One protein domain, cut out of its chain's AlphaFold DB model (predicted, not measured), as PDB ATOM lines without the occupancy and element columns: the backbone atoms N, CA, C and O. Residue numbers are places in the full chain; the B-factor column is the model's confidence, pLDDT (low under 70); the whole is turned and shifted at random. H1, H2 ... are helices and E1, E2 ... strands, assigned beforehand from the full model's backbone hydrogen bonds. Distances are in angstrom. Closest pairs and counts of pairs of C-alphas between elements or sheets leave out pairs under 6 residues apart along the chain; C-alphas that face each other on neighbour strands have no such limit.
ATOM      1  N   LYS A  59     176.436 163.669 195.573       40.25
ATOM      2  CA  LYS A  59     176.094 163.213 194.212       40.25
ATOM      3  C   LYS A  59     177.262 163.450 193.254       40.25
ATOM      4  O   LYS A  59     177.531 164.578 192.864       40.25
ATOM      5  N   LEU A  60     177.915 162.368 192.827       51.25
ATOM      6  CA  LEU A  60     179.050 162.371 191.882       51.25
ATOM      7  C   LEU A  60     178.632 162.326 190.394       51.25
ATOM      8  O   LEU A  60     179.455 162.064 189.516       51.25
ATOM      9  N   GLY A  61     177.348 162.545 190.097       52.56
ATOM     10  CA  GLY A  61     176.772 162.317 188.771       52.56
ATOM     11  C   GLY A  61     175.998 163.508 188.216       52.56
ATOM     12  O   GLY A  61     175.442 164.314 188.958       52.56
ATOM     13  N   TRP A  62     175.915 163.575 186.888       64.56
ATOM     14  CA  TRP A  62     175.050 164.504 186.165       64.56
ATOM     15  C   TRP A  62     174.080 163.734 185.266       64.56
ATOM     16  O   TRP A  62     174.364 162.630 184.797       64.56
ATOM     17  N   SER A  63     172.915 164.326 185.012       51.09
ATOM     18  CA  SER A  63     171.977 163.823 184.010       51.09
ATOM     19  C   SER A  63     171.371 164.984 183.241       51.09
ATOM     20  O   SER A  63     171.134 166.054 183.801       51.09
ATOM     21  N   THR A  64     171.126 164.782 181.950       49.72
ATOM     22  CA  THR A  64     170.428 165.764 181.118       49.72
ATOM     23  C   THR A  64     169.302 165.104 180.342       49.72
ATOM     24  O   THR A  64     169.416 163.960 179.889       49.72
ATOM     25  N   ARG A  65     168.200 165.842 180.192       49.03
ATOM     26  CA  ARG A  65     167.067 165.474 179.348       49.03
ATOM     27  C   ARG A  65     166.799 166.614 178.377       49.03
ATOM     28  O   ARG A  65     166.324 167.676 178.776       49.03
ATOM     29  N   LEU A  66     167.059 166.381 177.094       54.19
ATOM     30  CA  LEU A  66     166.690 167.332 176.052       54.19
ATOM     31  C   LEU A  66     165.196 167.157 175.737       54.19
ATOM     32  O   LEU A  66     164.735 166.037 175.555       54.19
ATOM     33  N   LYS A  67     164.406 168.239 175.701       51.81
ATOM     34  CA  LYS A  67     162.940 168.154 175.495       51.81
ATOM     35  C   LYS A  67     162.524 167.840 174.046       51.81
ATOM     36  O   LYS A  67     161.389 167.448 173.822       51.81
ATOM     37  N   VAL A  68     163.413 168.042 173.068       58.12
ATOM     38  CA  VAL A  68     163.081 168.026 171.621       58.12
ATOM     39  C   VAL A  68     163.234 166.636 170.984       58.12
ATOM     40  O   VAL A  68     162.639 166.332 169.959       58.12
ATOM     41  N   MET A  69     164.026 165.780 171.611       59.03
ATOM     42  CA  MET A  69     164.280 164.385 171.259       59.03
ATOM     43  C   MET A  69     164.315 163.700 172.617       59.03
ATOM     44  O   MET A  69     164.992 164.263 173.467       59.03
ATOM     45  N   ASP A  70     163.629 162.579 172.872       72.88
ATOM     46  CA  ASP A  70     163.699 161.841 174.156       72.88
ATOM     47  C   ASP A  70     165.112 161.267 174.406       72.88
ATOM     48  O   ASP A  70     165.360 160.067 174.488       72.88
ATOM     49  N   TYR A  71     166.078 162.167 174.489       77.56
ATOM     50  CA  TYR A  71     167.484 161.946 174.651       77.56
ATOM     51  C   TYR A  71     167.784 162.192 176.115       77.56
ATOM     52  O   TYR A  71     167.598 163.294 176.646       77.56
ATOM     53  N   ARG A  72     168.226 161.121 176.758       86.56
ATOM     54  CA  ARG A  72     168.715 161.127 178.122       86.56
ATOM     55  C   ARG A  72     170.176 160.736 178.069       86.56
ATOM     56  O   ARG A  72     170.517 159.754 177.413       86.56
ATOM     57  N   ALA A  73     171.008 161.500 178.752       87.38
ATOM     58  CA  ALA A  73     172.397 161.144 178.978       87.38
ATOM     59  C   ALA A  73     172.705 161.218 180.469       87.38
ATOM     60  O   ALA A  73     172.095 162.010 181.196       87.38
ATOM     61  N   ALA A  74     173.626 160.367 180.892       89.88
ATOM     62  CA  ALA A  74     174.098 160.277 182.257       89.88
ATOM     63  C   ALA A  74     175.616 160.128 182.252       89.88
ATOM     64  O   ALA A  74     176.177 159.463 181.381       89.88
ATOM     65  N   GLY A  75     176.264 160.738 183.233       89.94
ATOM     66  CA  GLY A  75     177.706 160.666 183.374       89.94
ATOM     67  C   GLY A  75     178.161 160.974 184.788       89.94
ATOM     68  O   GLY A  75     177.350 161.282 185.667       89.94
ATOM     69  N   VAL A  76     179.469 160.884 184.997       88.94
ATOM     70  CA  VAL A  76     180.106 161.145 186.290       88.94
ATOM     71  C   VAL A  76     181.161 162.227 186.162       88.94
ATOM     72  O   VAL A  76     181.747 162.429 185.096       88.94
ATOM     73  N   VAL A  77     181.407 162.914 187.273       88.00
ATOM     74  CA  VAL A  77     182.552 163.812 187.423       88.00
ATOM     75  C   VAL A  77     183.533 163.136 188.380       88.00
ATOM     76  O   VAL A  77     183.361 163.224 189.595       88.00
ATOM     77  N   PRO A  78     184.515 162.389 187.854       83.00
ATOM     78  CA  PRO A  78     185.481 161.684 188.686       83.00
ATOM     79  C   PRO A  78     186.507 162.666 189.259       83.00
ATOM     80  O   PRO A  78     187.193 163.364 188.508       83.00
ATOM     81  N   PHE A  79     186.644 162.678 190.584       83.38
ATOM     82  CA  PHE A  79     187.695 163.418 191.273       83.38
ATOM     83  C   PHE A  79     188.783 162.469 191.775       83.38
ATOM     84  O   PHE A  79     188.485 161.392 192.288       83.38
ATOM     85  N   ALA A  80     190.039 162.886 191.658       78.25
ATOM     86  CA  ALA A  80     191.184 162.222 192.262       78.25
ATOM     87  C   ALA A  80     191.955 163.240 193.104       78.25
ATOM     88  O   ALA A  80     192.245 164.331 192.630       78.25
ATOM     89  N   TYR A  81     192.278 162.902 194.347       76.31
ATOM     90  CA  TYR A  81     193.097 163.755 195.202       76.31
ATOM     91  C   TYR A  81     194.521 163.219 195.238       76.31
ATOM     92  O   TYR A  81     194.728 162.035 195.512       76.31
ATOM     93  N   LYS A  82     195.494 164.081 194.949       76.62
ATOM     94  CA  LYS A  82     196.910 163.739 194.988       76.62
ATOM     95  C   LYS A  82     197.537 164.350 196.242       76.62
ATOM     96  O   LYS A  82     197.776 165.554 196.301       76.62
ATOM     97  N   GLU A  83     197.742 163.514 197.261       73.81
ATOM     98  CA  GLU A  83     198.102 163.949 198.623       73.81
ATOM     99  C   GLU A  83     199.460 164.665 198.696       73.81
ATOM    100  O   GLU A  83     199.598 165.617 199.456       73.81
ATOM    101  N   ASP A  84     200.445 164.258 197.889       73.81
ATOM    102  CA  ASP A  84     201.781 164.869 197.844       73.81
ATOM    103  C   ASP A  84     201.789 166.275 197.227       73.81
ATOM    104  O   ASP A  84     202.672 167.075 197.534       73.81
ATOM    105  N   GLU A  85     200.799 166.594 196.393       77.94
ATOM    106  CA  GLU A  85     200.633 167.924 195.791       77.94
ATOM    107  C   GLU A  85     199.585 168.770 196.519       77.94
ATOM    108  O   GLU A  85     199.545 169.987 196.358       77.94
ATOM    109  N   GLY A  86     198.728 168.141 197.324       76.44
ATOM    110  CA  GLY A  86     197.580 168.806 197.928       76.44
ATOM    111  C   GLY A  86     196.526 169.231 196.900       76.44
ATOM    112  O   GLY A  86     195.699 170.094 197.198       76.44
ATOM    113  N   GLU A  87     196.537 168.639 195.702       73.94
ATOM    114  CA  GLU A  87     195.709 169.060 194.571       73.94
ATOM    115  C   GLU A  87     194.593 168.060 194.251       73.94
ATOM    116  O   GLU A  87     194.749 166.837 194.340       73.94
ATOM    117  N   LEU A  88     193.438 168.606 193.857       77.62
ATOM    118  CA  LEU A  88     192.306 167.839 193.361       77.62
ATOM    119  C   LEU A  88     192.291 167.871 191.835       77.62
ATOM    120  O   LEU A  88     192.341 168.926 191.206       77.62
ATOM    121  N   TYR A  89     192.156 166.698 191.245       77.25
ATOM    122  CA  TYR A  89     192.142 166.477 189.816       77.25
ATOM    123  C   TYR A  89     190.762 166.033 189.363       77.25
ATOM    124  O   TYR A  89     190.111 165.237 190.039       77.25
ATOM    125  N   VAL A  90     190.343 166.496 188.188       85.19
ATOM    126  CA  VAL A  90     189.191 165.940 187.472       85.19
ATOM    127  C   VAL A  90     189.672 165.164 186.255       85.19
ATOM    128  O   VAL A  90     190.539 165.630 185.509       85.19
ATOM    129  N   LEU A  91     189.111 163.975 186.048       82.38
ATOM    130  CA  LEU A  91     189.387 163.172 184.860       82.38
ATOM    131  C   LEU A  91     188.361 163.496 183.764       82.38
ATOM    132  O   LEU A  91     187.154 163.361 183.969       82.38
ATOM    133  N   LEU A  92     188.853 163.920 182.595       85.69
ATOM    134  CA  LEU A  92     188.048 164.196 181.402       85.69
ATOM    135  C   LEU A  92     188.436 163.243 180.266       85.69
ATOM    136  O   LEU A  92     189.615 162.910 180.096       85.69
ATOM    137  N   SER A  93     187.454 162.836 179.461       84.12
ATOM    138  CA  SER A  93     187.697 162.139 178.198       84.12
ATOM    139  C   SER A  93     187.968 163.138 177.078       84.12
ATOM    140  O   SER A  93     187.372 164.216 177.015       84.12
ATOM    141  N   ILE A  94     188.897 162.780 176.191       84.50
ATOM    142  CA  ILE A  94     189.172 163.535 174.970       84.50
ATOM    143  C   ILE A  94     188.413 162.882 173.824       84.50
ATOM    144  O   ILE A  94     188.672 161.733 173.463       84.50
ATOM    145  N   GLN A  95     187.506 163.633 173.214       79.75
ATOM    146  CA  GLN A  95     186.836 163.233 171.989       79.75
ATOM    147  C   GLN A  95     187.521 163.899 170.801       79.75
ATOM    148  O   GLN A  95     187.543 165.129 170.670       79.75
ATOM    149  N   GLU A  96     188.079 163.076 169.917       76.06
ATOM    150  CA  GLU A  96     188.559 163.556 168.630       76.06
ATOM    151  C   GLU A  96     187.363 163.886 167.725       76.06
ATOM    152  O   GLU A  96     186.404 163.109 167.634       76.06
ATOM    153  N   PRO A  97     187.388 165.034 167.033       71.75
ATOM    154  CA  PRO A  97     186.307 165.414 166.146       71.75
ATOM    155  C   PRO A  97     186.203 164.429 164.976       71.75
ATOM    156  O   PRO A  97     186.988 164.459 164.034       71.75
ATOM    157  N   ASN A  98     185.169 163.587 164.987       63.06
ATOM    158  CA  ASN A  98     184.918 162.606 163.923       63.06
ATOM    159  C   ASN A  98     184.328 163.243 162.639       63.06
ATOM    160  O   ASN A  98     184.034 162.568 161.655       63.06
ATOM    161  N   LYS A  99     184.101 164.564 162.639       64.62
ATOM    162  CA  LYS A  99     183.512 165.299 161.513       64.62
ATOM    163  C   LYS A  99     184.498 166.313 160.953       64.62
ATOM    164  O   LYS A  99     184.989 167.177 161.678       64.62
ATOM    165  N   LYS A 100     184.692 166.262 159.628       60.56
ATOM    166  CA  LYS A 100     185.326 167.338 158.851       60.56
ATOM    167  C   LYS A 100     184.639 168.664 159.197       60.56
ATOM    168  O   LYS A 100     183.482 168.854 158.834       60.56
ATOM    169  N   GLY A 101     185.339 169.545 159.908       65.75
ATOM    170  CA  GLY A 101     184.860 170.889 160.249       65.75
ATOM    171  C   GLY A 101     184.890 171.249 161.735       65.75
ATOM    172  O   GLY A 101     184.812 172.433 162.041       65.75
ATOM    173  N   MET A 102     185.047 170.291 162.656       62.84
ATOM    174  CA  MET A 102     185.373 170.629 164.050       62.84
ATOM    175  C   MET A 102     186.887 170.753 164.201       62.84
ATOM    176  O   MET A 102     187.633 169.809 163.943       62.84
ATOM    177  N   THR A 103     187.342 171.942 164.584       61.47
ATOM    178  CA  THR A 103     188.756 172.242 164.803       61.47
ATOM    179  C   THR A 103     189.099 172.025 166.274       61.47
ATOM    180  O   THR A 103     188.841 172.896 167.101       61.47
ATOM    181  N   GLY A 104     189.683 170.869 166.589       71.94
ATOM    182  CA  GLY A 104     190.312 170.601 167.885       71.94
ATOM    183  C   GLY A 104     189.627 169.528 168.742       71.94
ATOM    184  O   GLY A 104     188.488 169.146 168.467       71.94
ATOM    185  N   PRO A 105     190.343 169.018 169.760       77.44
ATOM    186  CA  PRO A 105     189.811 168.044 170.706       77.44
ATOM    187  C   PRO A 105     188.693 168.655 171.554       77.44
ATOM    188  O   PRO A 105     188.769 169.819 171.954       77.44
ATOM    189  N   VAL A 106     187.669 167.859 171.856       79.25
ATOM    190  CA  VAL A 106     186.606 168.227 172.798       79.25
ATOM    191  C   VAL A 106     186.830 167.466 174.095       79.25
ATOM    192  O   VAL A 106     186.976 166.248 174.080       79.25
ATOM    193  N   TYR A 107     186.842 168.184 175.214       82.62
ATOM    194  CA  TYR A 107     186.921 167.584 176.540       82.62
ATOM    195  C   TYR A 107     185.517 167.368 177.082       82.62
ATOM    196  O   TYR A 107     184.720 168.307 177.142       82.62
ATOM    197  N   THR A 108     185.213 166.137 177.470       84.75
ATOM    198  CA  THR A 108     183.904 165.758 177.998       84.75
ATOM    199  C   THR A 108     184.046 165.055 179.336       84.75
ATOM    200  O   THR A 108     185.051 164.402 179.616       84.75
ATOM    201  N   PHE A 109     183.022 165.185 180.176       89.19
ATOM    202  CA  PHE A 109     182.874 164.280 181.308       89.19
ATOM    203  C   PHE A 109     182.578 162.874 180.810       89.19
ATOM    204  O   PHE A 109     182.009 162.699 179.731       89.19
ATOM    205  N   LEU A 110     182.943 161.898 181.633       90.12
ATOM    206  CA  LEU A 110     182.695 160.503 181.329       90.12
ATOM    207  C   LEU A 110     181.200 160.218 181.381       90.12
ATOM    208  O   LEU A 110     180.526 160.634 182.330       90.12
ATOM    209  N   GLY A 111     180.686 159.507 180.389       91.88
ATOM    210  CA  GLY A 111     179.277 159.158 180.347       91.88
ATOM    211  C   GLY A 111     178.733 159.010 178.941       91.88
ATOM    212  O   GLY A 111     179.402 159.242 177.944       91.88
ATOM    213  N   GLY A 112     177.454 158.673 178.871       91.38
ATOM    214  CA  GLY A 112     176.838 158.313 177.610       91.38
ATOM    215  C   GLY A 112     175.329 158.417 177.631       91.38
ATOM    216  O   GLY A 112     174.699 158.973 178.539       91.38
ATOM    217  N   LYS A 113     174.735 157.912 176.557       93.50
ATOM    218  CA  LYS A 113     173.289 157.886 176.384       93.50
ATOM    219  C   LYS A 113     172.689 156.831 177.313       93.50
ATOM    220  O   LYS A 113     173.167 155.707 177.356       93.50
ATOM    221  N   VAL A 114     171.601 157.180 177.998       92.88
ATOM    222  CA  VAL A 114     170.842 156.224 178.816       92.88
ATOM    223  C   VAL A 114     170.231 155.161 177.913       92.88
ATOM    224  O   VAL A 114     169.458 155.482 177.003       92.88
ATOM    225  N   ASP A 115     170.595 153.909 178.179       89.62
ATOM    226  CA  ASP A 115     170.270 152.761 177.342       89.62
ATOM    227  C   ASP A 115     169.188 151.866 177.990       89.62
ATOM    228  O   ASP A 115     169.177 151.683 179.214       89.62
ATOM    229  N   PRO A 116     168.258 151.282 177.208       92.38
ATOM    230  CA  PRO A 116     167.318 150.278 177.709       92.38
ATOM    231  C   PRO A 116     167.975 149.045 178.347       92.38
ATOM    232  O   PRO A 116     167.369 148.447 179.238       92.38
ATOM    233  N   VAL A 117     169.195 148.674 177.938       92.75
ATOM    234  CA  VAL A 117     169.985 147.593 178.562       92.75
ATOM    235  C   VAL A 117     170.228 147.884 180.046       92.75
ATOM    236  O   VAL A 117     170.146 146.978 180.878       92.75
ATOM    237  N   ASP A 118     170.384 149.160 180.397       92.00
ATOM    238  CA  ASP A 118     170.554 149.630 181.773       92.00
ATOM    239  C   ASP A 118     169.209 149.820 182.498       92.00
ATOM    240  O   ASP A 118     169.141 150.435 183.563       92.00
ATOM    241  N   ARG A 119     168.104 149.314 181.924       93.56
ATOM    242  CA  ARG A 119     166.726 149.496 182.414       93.56
ATOM    243  C   ARG A 119     166.338 150.966 182.565       93.56
ATOM    244  O   ARG A 119     165.518 151.307 183.415       93.56
ATOM    245  N   MET A 120     166.927 151.833 181.741       89.25
ATOM    246  CA  MET A 120     166.780 153.287 181.829       89.25
ATOM    247  C   MET A 120     167.270 153.895 183.162       89.25
ATOM    248  O   MET A 120     166.901 155.029 183.482       89.25
ATOM    249  N   ASP A 121     168.093 153.179 183.940       90.94
ATOM    250  CA  ASP A 121     168.707 153.692 185.168       90.94
ATOM    251  C   ASP A 121     169.963 154.504 184.830       90.94
ATOM    252  O   ASP A 121     171.000 153.967 184.439       90.94
ATOM    253  N   ALA A 122     169.873 155.821 185.030       90.56
ATOM    254  CA  ALA A 122     170.958 156.758 184.763       90.56
ATOM    255  C   ALA A 122     172.251 156.420 185.523       90.56
ATOM    256  O   ALA A 122     173.336 156.651 184.995       90.56
ATOM    257  N   ARG A 123     172.164 155.854 186.735       92.31
ATOM    258  CA  ARG A 123     173.355 155.493 187.522       92.31
ATOM    259  C   ARG A 123     174.072 154.294 186.920       92.31
ATOM    260  O   ARG A 123     175.294 154.303 186.837       92.31
ATOM    261  N   ARG A 124     173.313 153.293 186.462       94.56
ATOM    262  CA  ARG A 124     173.859 152.113 185.775       94.56
ATOM    263  C   ARG A 124     174.501 152.499 184.452       94.56
ATOM    264  O   ARG A 124     175.639 152.110 184.222       94.56
ATOM    265  N   THR A 125     173.832 153.332 183.652       94.31
ATOM    266  CA  THR A 125     174.435 153.889 182.435       94.31
ATOM    267  C   THR A 125     175.726 154.630 182.754       94.31
ATOM    268  O   THR A 125     176.748 154.327 182.160       94.31
ATOM    269  N   ALA A 126     175.716 155.568 183.706       93.06
ATOM    270  CA  ALA A 126     176.915 156.329 184.040       93.06
ATOM    271  C   ALA A 126     178.070 155.419 184.497       93.06
ATOM    272  O   ALA A 126     179.193 155.598 184.039       93.06
ATOM    273  N   ALA A 127     177.801 154.414 185.336       93.44
ATOM    274  CA  ALA A 127     178.813 153.459 185.786       93.44
ATOM    275  C   ALA A 127     179.375 152.596 184.643       93.44
ATOM    276  O   ALA A 127     180.596 152.468 184.524       93.44
ATOM    277  N   ARG A 128     178.507 152.051 183.782       95.25
ATOM    278  CA  ARG A 128     178.900 151.243 182.618       95.25
ATOM    279  C   ARG A 128     179.737 152.056 181.634       95.25
ATOM    280  O   ARG A 128     180.824 151.630 181.254       95.25
ATOM    281  N   GLU A 129     179.262 153.245 181.266       94.44
ATOM    282  CA  GLU A 129     179.967 154.142 180.345       94.44
ATOM    283  C   GLU A 129     181.329 154.536 180.917       94.44
ATOM    284  O   GLU A 129     182.323 154.461 180.215       94.44
ATOM    285  N   VAL A 130     181.435 154.849 182.210       91.62
ATOM    286  CA  VAL A 130     182.728 155.132 182.857       91.62
ATOM    287  C   VAL A 130     183.659 153.928 182.824       91.62
ATOM    288  O   VAL A 130     184.850 154.077 182.548       91.62
ATOM    289  N   HIS A 131     183.150 152.732 183.104       91.75
ATOM    290  CA  HIS A 131     183.948 151.512 183.070       91.75
ATOM    291  C   HIS A 131     184.519 151.249 181.667       91.75
ATOM    292  O   HIS A 131     185.706 150.944 181.518       91.75
ATOM    293  N   GLU A 132     183.698 151.414 180.629       90.94
ATOM    294  CA  GLU A 132     184.109 151.286 179.229       90.94
ATOM    295  C   GLU A 132     185.070 152.408 178.819       90.94
ATOM    296  O   GLU A 132     186.172 152.152 178.319       90.94
ATOM    297  N   GLU A 133     184.672 153.652 179.080       88.50
ATOM    298  CA  GLU A 133     185.391 154.846 178.680       88.50
ATOM    299  C   GLU A 133     186.711 154.988 179.391       88.50
ATOM    300  O   GLU A 133     187.558 155.590 178.764       88.50
ATOM    301  N   THR A 134     186.920 154.454 180.603       84.19
ATOM    302  CA  THR A 134     188.204 154.473 181.343       84.19
ATOM    303  C   THR A 134     189.084 153.249 181.086       84.19
ATOM    304  O   THR A 134     190.074 153.038 181.787       84.19
ATOM    305  N   HIS A 135     188.733 152.412 180.105       87.06
ATOM    306  CA  HIS A 135     189.416 151.142 179.841       87.06
ATOM    307  C   HIS A 135     189.510 150.244 181.082       87.06
ATOM    308  O   HIS A 135     190.520 149.573 181.299       87.06
ATOM    309  N   ARG A 136     188.435 150.203 181.879       87.00
ATOM    310  CA  ARG A 136     188.318 149.403 183.106       87.00
ATOM    311  C   ARG A 136     189.280 149.804 184.222       87.00
ATOM    312  O   ARG A 136     189.499 149.013 185.136       87.00
ATOM    313  N   LEU A 137     189.840 151.015 184.163       83.38
ATOM    314  CA  LEU A 137     190.593 151.580 185.281       83.38
ATOM    315  C   LEU A 137     189.687 151.761 186.504       83.38
ATOM    316  O   LEU A 137     190.103 151.476 187.623       83.38
ATOM    317  N   LEU A 138     188.448 152.208 186.279       84.25
ATOM    318  CA  LEU A 138     187.420 152.293 187.309       84.25
ATOM    319  C   LEU A 138     186.495 151.074 187.221       84.25
ATOM    320  O   LEU A 138     185.980 150.738 186.149       84.25
ATOM    321  N   CYS A 139     186.297 150.395 188.350       89.81
ATOM    322  CA  CYS A 139     185.377 149.268 188.460       89.81
ATOM    323  C   CYS A 139     183.926 149.763 188.369       89.81
ATOM    324  O   CYS A 139     183.545 150.702 189.065       89.81
ATOM    325  N   GLU A 140     183.102 149.118 187.539       93.31
ATOM    326  CA  GLU A 140     181.690 149.490 187.382       93.31
ATOM    327  C   GLU A 140     180.923 149.414 188.712       93.31
ATOM    328  O   GLU A 140     180.134 150.306 189.020       93.31
ATOM    329  N   ALA A 141     181.178 148.376 189.518       92.12
ATOM    330  CA  ALA A 141     180.510 148.182 190.804       92.12
ATOM    331  C   ALA A 141     180.822 149.320 191.785       92.12
ATOM    332  O   ALA A 141     179.898 149.868 192.383       92.12
ATOM    333  N   ASP A 142     182.090 149.725 191.877       87.19
ATOM    334  CA  ASP A 142     182.537 150.790 192.781       87.19
ATOM    335  C   ASP A 142     181.942 152.142 192.367       87.19
ATOM    336  O   ASP A 142     181.465 152.911 193.202       87.19
ATOM    337  N   VAL A 143     181.909 152.423 191.057       89.00
ATOM    338  CA  VAL A 143     181.280 153.639 190.524       89.00
ATOM    339  C   VAL A 143     179.777 153.628 190.804       89.00
ATOM    340  O   VAL A 143     179.222 154.644 191.222       89.00
ATOM    341  N   LEU A 144     179.103 152.492 190.619       91.00
ATOM    342  CA  LEU A 144     177.672 152.371 190.888       91.00
ATOM    343  C   LEU A 144     177.347 152.519 192.382       91.00
ATOM    344  O   LEU A 144     176.354 153.165 192.723       91.00
ATOM    345  N   GLU A 145     178.170 151.953 193.265       86.62
ATOM    346  CA  GLU A 145     178.052 152.103 194.717       86.62
ATOM    347  C   GLU A 145     178.227 153.572 195.128       86.62
ATOM    348  O   GLU A 145     177.397 154.120 195.859       86.62
ATOM    349  N   ALA A 146     179.248 154.243 194.585       84.19
ATOM    350  CA  ALA A 146     179.499 155.662 194.814       84.19
ATOM    351  C   ALA A 146     178.334 156.541 194.326       84.19
ATOM    352  O   ALA A 146     177.857 157.409 195.054       84.19
ATOM    353  N   LEU A 147     177.797 156.274 193.130       85.56
ATOM    354  CA  LEU A 147     176.629 156.981 192.586       85.56
ATOM    355  C   LEU A 147     175.326 156.686 193.334       85.56
ATOM    356  O   LEU A 147     174.364 157.450 193.232       85.56
ATOM    357  N   SER A 148     175.266 155.567 194.052       84.00
ATOM    358  CA  SER A 148     174.113 155.195 194.868       84.00
ATOM    359  C   SER A 148     174.157 155.815 196.263       84.00
ATOM    360  O   SER A 148     173.187 155.664 197.001       84.00
ATOM    361  N   GLY A 149     175.246 156.508 196.623       76.25
ATOM    362  CA  GLY A 149     175.453 157.040 197.972       76.25
ATOM    363  C   GLY A 149     175.665 155.945 199.022       76.25
ATOM    364  O   GLY A 149     175.611 156.219 200.212       76.25
ATOM    365  N   THR A 150     175.891 154.698 198.596       64.25
ATOM    366  CA  THR A 150     176.068 153.545 199.491       64.25
ATOM    367  C   THR A 150     177.528 153.271 199.816       64.25
ATOM    368  O   THR A 150     177.801 152.291 200.501       64.25
ATOM    369  N   SER A 151     178.449 154.111 199.325       56.91
ATOM    370  CA  SER A 151     179.885 153.891 199.467       56.91
ATOM    371  C   SER A 151     180.262 153.667 200.930       56.91
ATOM    372  O   SER A 151     180.145 154.565 201.770       56.91
ATOM    373  N   GLN A 152     180.761 152.463 201.220       50.72
ATOM    374  CA  GLN A 152     181.290 152.078 202.532       50.72
ATOM    375  C   GLN A 152     182.417 152.996 203.038       50.72
ATOM    376  O   GLN A 152     182.750 152.943 204.222       50.72
ATOM    377  N   ALA A 153     182.979 153.866 202.195       47.94
ATOM    378  CA  ALA A 153     183.982 154.848 202.596       47.94
ATOM    379  C   ALA A 153     183.474 155.809 203.692       47.94
ATOM    380  O   ALA A 153     184.220 156.097 204.626       47.94
ATOM    381  N   CYS A 154     182.189 156.195 203.685       41.72
ATOM    382  CA  CYS A 154     181.603 156.973 204.790       41.72
ATOM    383  C   CYS A 154     181.427 156.152 206.084       41.72
ATOM    384  O   CYS A 154     181.314 156.721 207.171       41.72
ATOM    385  N   HIS A 267     199.742 168.631 183.058       44.69
ATOM    386  CA  HIS A 267     198.840 167.590 182.588       44.69
ATOM    387  C   HIS A 267     199.494 166.229 182.821       44.69
ATOM    388  O   HIS A 267     200.558 165.938 182.272       44.69
ATOM    389  N   ALA A 268     198.843 165.366 183.599       49.12
ATOM    390  CA  ALA A 268     199.196 163.954 183.636       49.12
ATOM    391  C   ALA A 268     198.498 163.243 182.467       49.12
ATOM    392  O   ALA A 268     197.266 163.194 182.392       49.12
ATOM    393  N   HIS A 269     199.290 162.702 181.540       45.66
ATOM    394  CA  HIS A 269     198.789 161.848 180.467       45.66
ATOM    395  C   HIS A 269     198.760 160.393 180.932       45.66
ATOM    396  O   HIS A 269     199.769 159.856 181.391       45.66
ATOM    397  N   PHE A 270     197.613 159.735 180.772       47.81
ATOM    398  CA  PHE A 270     197.509 158.299 181.012       47.81
ATOM    399  C   PHE A 270     198.035 157.504 179.803       47.81
ATOM    400  O   PHE A 270     197.876 157.957 178.665       47.81
ATOM    401  N   PRO A 271     198.601 156.296 180.007       38.00
ATOM    402  CA  PRO A 271     199.207 155.483 178.942       38.00
ATOM    403  C   PRO A 271     198.279 155.147 177.763       38.00
ATOM    404  O   PRO A 271     198.751 154.789 176.689       38.00
ATOM    405  N   SER A 272     196.961 155.259 177.947       47.50
ATOM    406  CA  SER A 272     195.949 155.041 176.908       47.50
ATOM    407  C   SER A 272     195.799 156.203 175.917       47.50
ATOM    408  O   SER A 272     195.107 156.048 174.914       47.50
ATOM    409  N   GLY A 273     196.388 157.375 176.190       47.22
ATOM    410  CA  GLY A 273     196.358 158.546 175.302       47.22
ATOM    411  C   GLY A 273     194.993 159.232 175.136       47.22
ATOM    412  O   GLY A 273     194.893 160.177 174.361       47.22
ATOM    413  N   ARG A 274     193.943 158.789 175.846       58.44
ATOM    414  CA  ARG A 274     192.556 159.292 175.698       58.44
ATOM    415  C   ARG A 274     192.043 160.139 176.857       58.44
ATOM    416  O   ARG A 274     190.914 160.628 176.800       58.44
ATOM    417  N   TYR A 275     192.858 160.317 177.890       56.41
ATOM    418  CA  TYR A 275     192.483 161.092 179.065       56.41
ATOM    419  C   TYR A 275     193.522 162.143 179.377       56.41
ATOM    420  O   TYR A 275     194.728 161.911 179.241       56.41
ATOM    421  N   ILE A 276     193.019 163.267 179.864       58.19
ATOM    422  CA  ILE A 276     193.821 164.274 180.534       58.19
ATOM    423  C   ILE A 276     193.199 164.489 181.907       58.19
ATOM    424  O   ILE A 276     191.988 164.687 182.034       58.19
ATOM    425  N   ALA A 277     194.043 164.412 182.931       55.09
ATOM    426  CA  ALA A 277     193.708 164.932 184.242       55.09
ATOM    427  C   ALA A 277     194.022 166.429 184.259       55.09
ATOM    428  O   ALA A 277     195.109 166.853 183.855       55.09
ATOM    429  N   PHE A 278     193.062 167.220 184.719       58.53
ATOM    430  CA  PHE A 278     193.257 168.641 184.968       58.53
ATOM    431  C   PHE A 278     193.266 168.863 186.471       58.53
ATOM    432  O   PHE A 278     192.329 168.432 187.147       58.53
ATOM    433  N   ALA A 279     194.300 169.534 186.978       52.59
ATOM    434  CA  ALA A 279     194.250 170.109 188.313       52.59
ATOM    435  C   ALA A 279     193.114 171.138 188.325       52.59
ATOM    436  O   ALA A 279     193.067 172.040 187.480       52.59
ATOM    437  N   VAL A 280     192.160 170.971 189.235       58.09
ATOM    438  CA  VAL A 280     191.055 171.907 189.400       58.09
ATOM    439  C   VAL A 280     191.207 172.569 190.751       58.09
ATOM    440  O   VAL A 280     191.002 171.952 191.794       58.09
ATOM    441  N   HIS A 281     191.486 173.868 190.732       54.72
ATOM    442  CA  HIS A 281     191.205 174.702 191.889       54.72
ATOM    443  C   HIS A 281     189.692 174.837 191.987       54.72
ATOM    444  O   HIS A 281     189.078 175.648 191.288       54.72
ATOM    445  N   LEU A 282     189.075 173.986 192.803       52.53
ATOM    446  CA  LEU A 282     187.656 174.112 193.070       52.53
ATOM    447  C   LEU A 282     187.411 175.465 193.747       52.53
ATOM    448  O   LEU A 282     188.025 175.752 194.777       52.53
ATOM    449  N   PRO A 283     186.529 176.317 193.196       47.41
ATOM    450  CA  PRO A 283     186.082 177.496 193.915       47.41
ATOM    451  C   PRO A 283     185.500 177.043 195.258       47.41
ATOM    452  O   PRO A 283     184.789 176.039 195.297       47.41
ATOM    453  N   GLY A 284     185.705 177.809 196.334       47.84
ATOM    454  CA  GLY A 284     185.137 177.487 197.657       47.84
ATOM    455  C   GLY A 284     183.610 177.269 197.662       47.84
ATOM    456  O   GLY A 284     183.067 176.691 198.594       47.84
ATOM    457  N   ALA A 285     182.916 177.669 196.590       40.34
ATOM    458  CA  ALA A 285     181.498 177.416 196.351       40.34
ATOM    459  C   ALA A 285     181.125 175.940 196.098       40.34
ATOM    460  O   ALA A 285     179.943 175.622 196.139       40.34
ATOM    461  N   TRP A 286     182.082 175.045 195.819       48.53
ATOM    462  CA  TRP A 286     181.779 173.637 195.510       48.53
ATOM    463  C   TRP A 286     181.559 172.767 196.751       48.53
ATOM    464  O   TRP A 286     181.250 171.595 196.570       48.53
ATOM    465  N   GLN A 287     181.687 173.334 197.966       49.59
ATOM    466  CA  GLN A 287     181.460 172.658 199.256       49.59
ATOM    467  C   GLN A 287     181.933 171.205 199.205       49.59
ATOM    468  O   GLN A 287     181.136 170.267 199.237       49.59
ATOM    469  N   LEU A 288     183.246 171.034 199.024       50.66
ATOM    470  CA  LEU A 288     183.856 169.716 199.108       50.66
ATOM    471  C   LEU A 288     183.392 169.027 200.399       50.66
ATOM    472  O   LEU A 288     183.250 169.721 201.409       50.66
ATOM    473  N   PRO A 289     183.180 167.696 200.392       53.94
ATOM    474  CA  PRO A 289     182.918 166.964 201.622       53.94
ATOM    475  C   PRO A 289     183.933 167.368 202.693       53.94
ATOM    476  O   PRO A 289     185.117 167.517 202.372       53.94
ATOM    477  N   ASP A 290     183.487 167.535 203.939       54.78
ATOM    478  CA  ASP A 290     184.318 168.054 205.037       54.78
ATOM    479  C   ASP A 290     185.645 167.294 205.175       54.78
ATOM    480  O   ASP A 290     186.658 167.869 205.548       54.78
ATOM    481  N   GLU A 291     185.667 166.011 204.814       52.50
ATOM    482  CA  GLU A 291     186.859 165.162 204.778       52.50
ATOM    483  C   GLU A 291     187.892 165.621 203.735       52.50
ATOM    484  O   GLU A 291     189.090 165.662 204.017       52.50
ATOM    485  N   CYS A 292     187.445 165.997 202.535       49.38
ATOM    486  CA  CYS A 292     188.301 166.551 201.489       49.38
ATOM    487  C   CYS A 292     188.773 167.956 201.862       49.38
ATOM    488  O   CYS A 292     189.952 168.258 201.706       49.38
ATOM    489  N   ASP A 293     187.882 168.794 202.395       58.72
ATOM    490  CA  ASP A 293     188.235 170.140 202.849       58.72
ATOM    491  C   ASP A 293     189.211 170.092 204.040       58.72
ATOM    492  O   ASP A 293     190.198 170.822 204.066       58.72
ATOM    493  N   ALA A 294     189.021 169.163 204.983       62.25
ATOM    494  CA  ALA A 294     189.931 168.925 206.100       62.25
ATOM    495  C   ALA A 294     191.297 168.412 205.633       62.25
ATOM    496  O   ALA A 294     192.315 168.885 206.134       62.25
ATOM    497  N   LYS A 295     191.346 167.494 204.657       55.41
ATOM    498  CA  LYS A 295     192.610 167.026 204.067       55.41
ATOM    499  C   LYS A 295     193.339 168.134 203.312       55.41
ATOM    500  O   LYS A 295     194.539 168.292 203.503       55.41
ATOM    501  N   ILE A 296     192.626 168.943 202.528       54.91
ATOM    502  CA  ILE A 296     193.203 170.101 201.830       54.91
ATOM    503  C   ILE A 296     193.737 171.115 202.846       54.91
ATOM    504  O   ILE A 296     194.884 171.537 202.743       54.91
ATOM    505  N   LYS A 297     192.959 171.453 203.880       61.00
ATOM    506  CA  LYS A 297     193.394 172.356 204.958       61.00
ATOM    507  C   LYS A 297     194.565 171.798 205.769       61.00
ATOM    508  O   LYS A 297     195.384 172.581 206.227       61.00
ATOM    509  N   ALA A 298     194.655 170.479 205.942       59.28
ATOM    510  CA  ALA A 298     195.758 169.825 206.647       59.28
ATOM    511  C   ALA A 298     197.033 169.702 205.794       59.28
ATOM    512  O   ALA A 298     198.129 169.716 206.346       59.28
ATOM    513  N   ALA A 299     196.906 169.587 204.468       53.91
ATOM    514  CA  ALA A 299     198.036 169.585 203.537       53.91
ATOM    515  C   ALA A 299     198.612 170.999 203.323       53.91
ATOM    516  O   ALA A 299     199.807 171.175 203.083       53.91
ATOM    517  N   VAL A 300     197.770 172.027 203.453       51.38
ATOM    518  CA  VAL A 300     198.144 173.442 203.374       51.38
ATOM    519  C   VAL A 300     198.727 173.893 204.734       51.38
ATOM    520  O   VAL A 300     198.031 174.481 205.551       51.38
ATOM    521  N   TRP A 301     200.036 173.640 204.923       38.03
ATOM    522  CA  TRP A 301     200.982 174.059 206.001       38.03
ATOM    523  C   TRP A 301     201.261 173.089 207.188       38.03
ATOM    524  O   TRP A 301     200.344 172.447 207.689       38.03
ATOM    525  N   PRO A 302     202.531 173.019 207.689       43.09
ATOM    526  CA  PRO A 302     203.528 174.084 207.619       43.09
ATOM    527  C   PRO A 302     204.770 173.823 206.756       43.09
ATOM    528  O   PRO A 302     205.629 173.014 207.101       43.09
ATOM    529  N   VAL A 303     204.944 174.650 205.717       40.47
ATOM    530  CA  VAL A 303     206.288 175.066 205.286       40.47
ATOM    531  C   VAL A 303     206.889 175.858 206.449       40.47
ATOM    532  O   VAL A 303     206.385 176.932 206.790       40.47
ATOM    533  N   SER A 304     207.894 175.262 207.087       39.38
ATOM    534  CA  SER A 304     208.765 175.869 208.103       39.38
ATOM    535  C   SER A 304     210.089 176.250 207.459       39.38
ATOM    536  O   SER A 304     210.556 175.446 206.619       39.38
TER     537      SER A 304
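This is residues 59 to 154 and 267 to 304 of the 304 residues of the protein "Nudix hydrolase domain-containing protein" of Gonium pectorale (UniProt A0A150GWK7). Two small sheets are joined where E2 runs on into E3 and E5 turns into E6; H1 covers one face of the sheet E1 E2 E6, and H2 packs on H1. The other sheet, strongly twisted and branched, is built round the long strand E4, with E3 and E5 on one side and E7 on the other; H3 only grazes it, and residues 98 to 103 stick out as a free loop. The printed part has 134 residues, with seven named strands and three named helices in the order E1 E2 E3 E4 E5 E6 H1 H2 E7 H3, in the mixed class. Neighbour strands are antiparallel in both sheets. The whole is only just compact, close to loose, with a radius of gyration of the C-alphas of 16.8 A and spans of 57 by 38 by 29 A.

E1, residues 61 to 66, and E2, residues 71 to 76, form a hairpin, with N 64 and O 73 3.0 A apart. E2 runs on into E3, residues 79 to 82, at 16 degrees. E3, E4 at residues 87 to 95 and E5 at residues 106 to 108 make a meander, each strand the antiparallel neighbour of the one before; N 80 and O 89 are 2.9 A apart, N 95 and O 106 2.8 A. E5 runs on into E6, residues 110 to 113, at 87 degrees. E6 is the antiparallel neighbour of E2, with N 76 and O 110 2.9 A apart. H1, residues 122 to 133, is on the sheet E1 E2 E6, making two layers, a helix on one face of a sheet. It lies over E2 and E6 at a height over the sheet of 5.6 A; on the local plane it stands at 62 degrees to E6, only just across the strands. Its closest C-alphas to E2 are those of Gly 75 and Ala 126, 4.5 A apart. H1 and H2, residues 140 to 147, form a helical hairpin and touch, closest at the C-alphas of Ala 127 and Glu 140, 5.2 A, at a steep tilt of 44 degrees, opposite ways. E7, residues 275 to 279, is antiparallel to E4, with N 90 and O 278 3.0 A apart. Residues 268 to 269 pair with residues 276 to 277 of E7. H3, residues 290 to 299, is apart from H1 and H2. In H1, H2 and H3 every O i to N i+4 pair is within hydrogen-bond range.

E1 begins at C-alpha 61 (176.772, 162.317, 188.771). E1 is 17.0 A long, E2 17.2 A, E4 25.0 A, H1 15.8 A and H3 13.9 A. H3 ends at C-alpha 299 (198.036, 169.585, 203.537).

The two C-alphas farthest apart are those of Val 68 and Ser 304, 59.0 A. Residues 155 to 266 are not printed, and C-alphas 154 and 267 are 30.0 A apart across the cut. Of the links that are printed whole, none is long. The mean pLDDT of the printed part is 70.9; residues 59 to 69, 98 to 103, 150 to 154 and 267 to 304 are under 70.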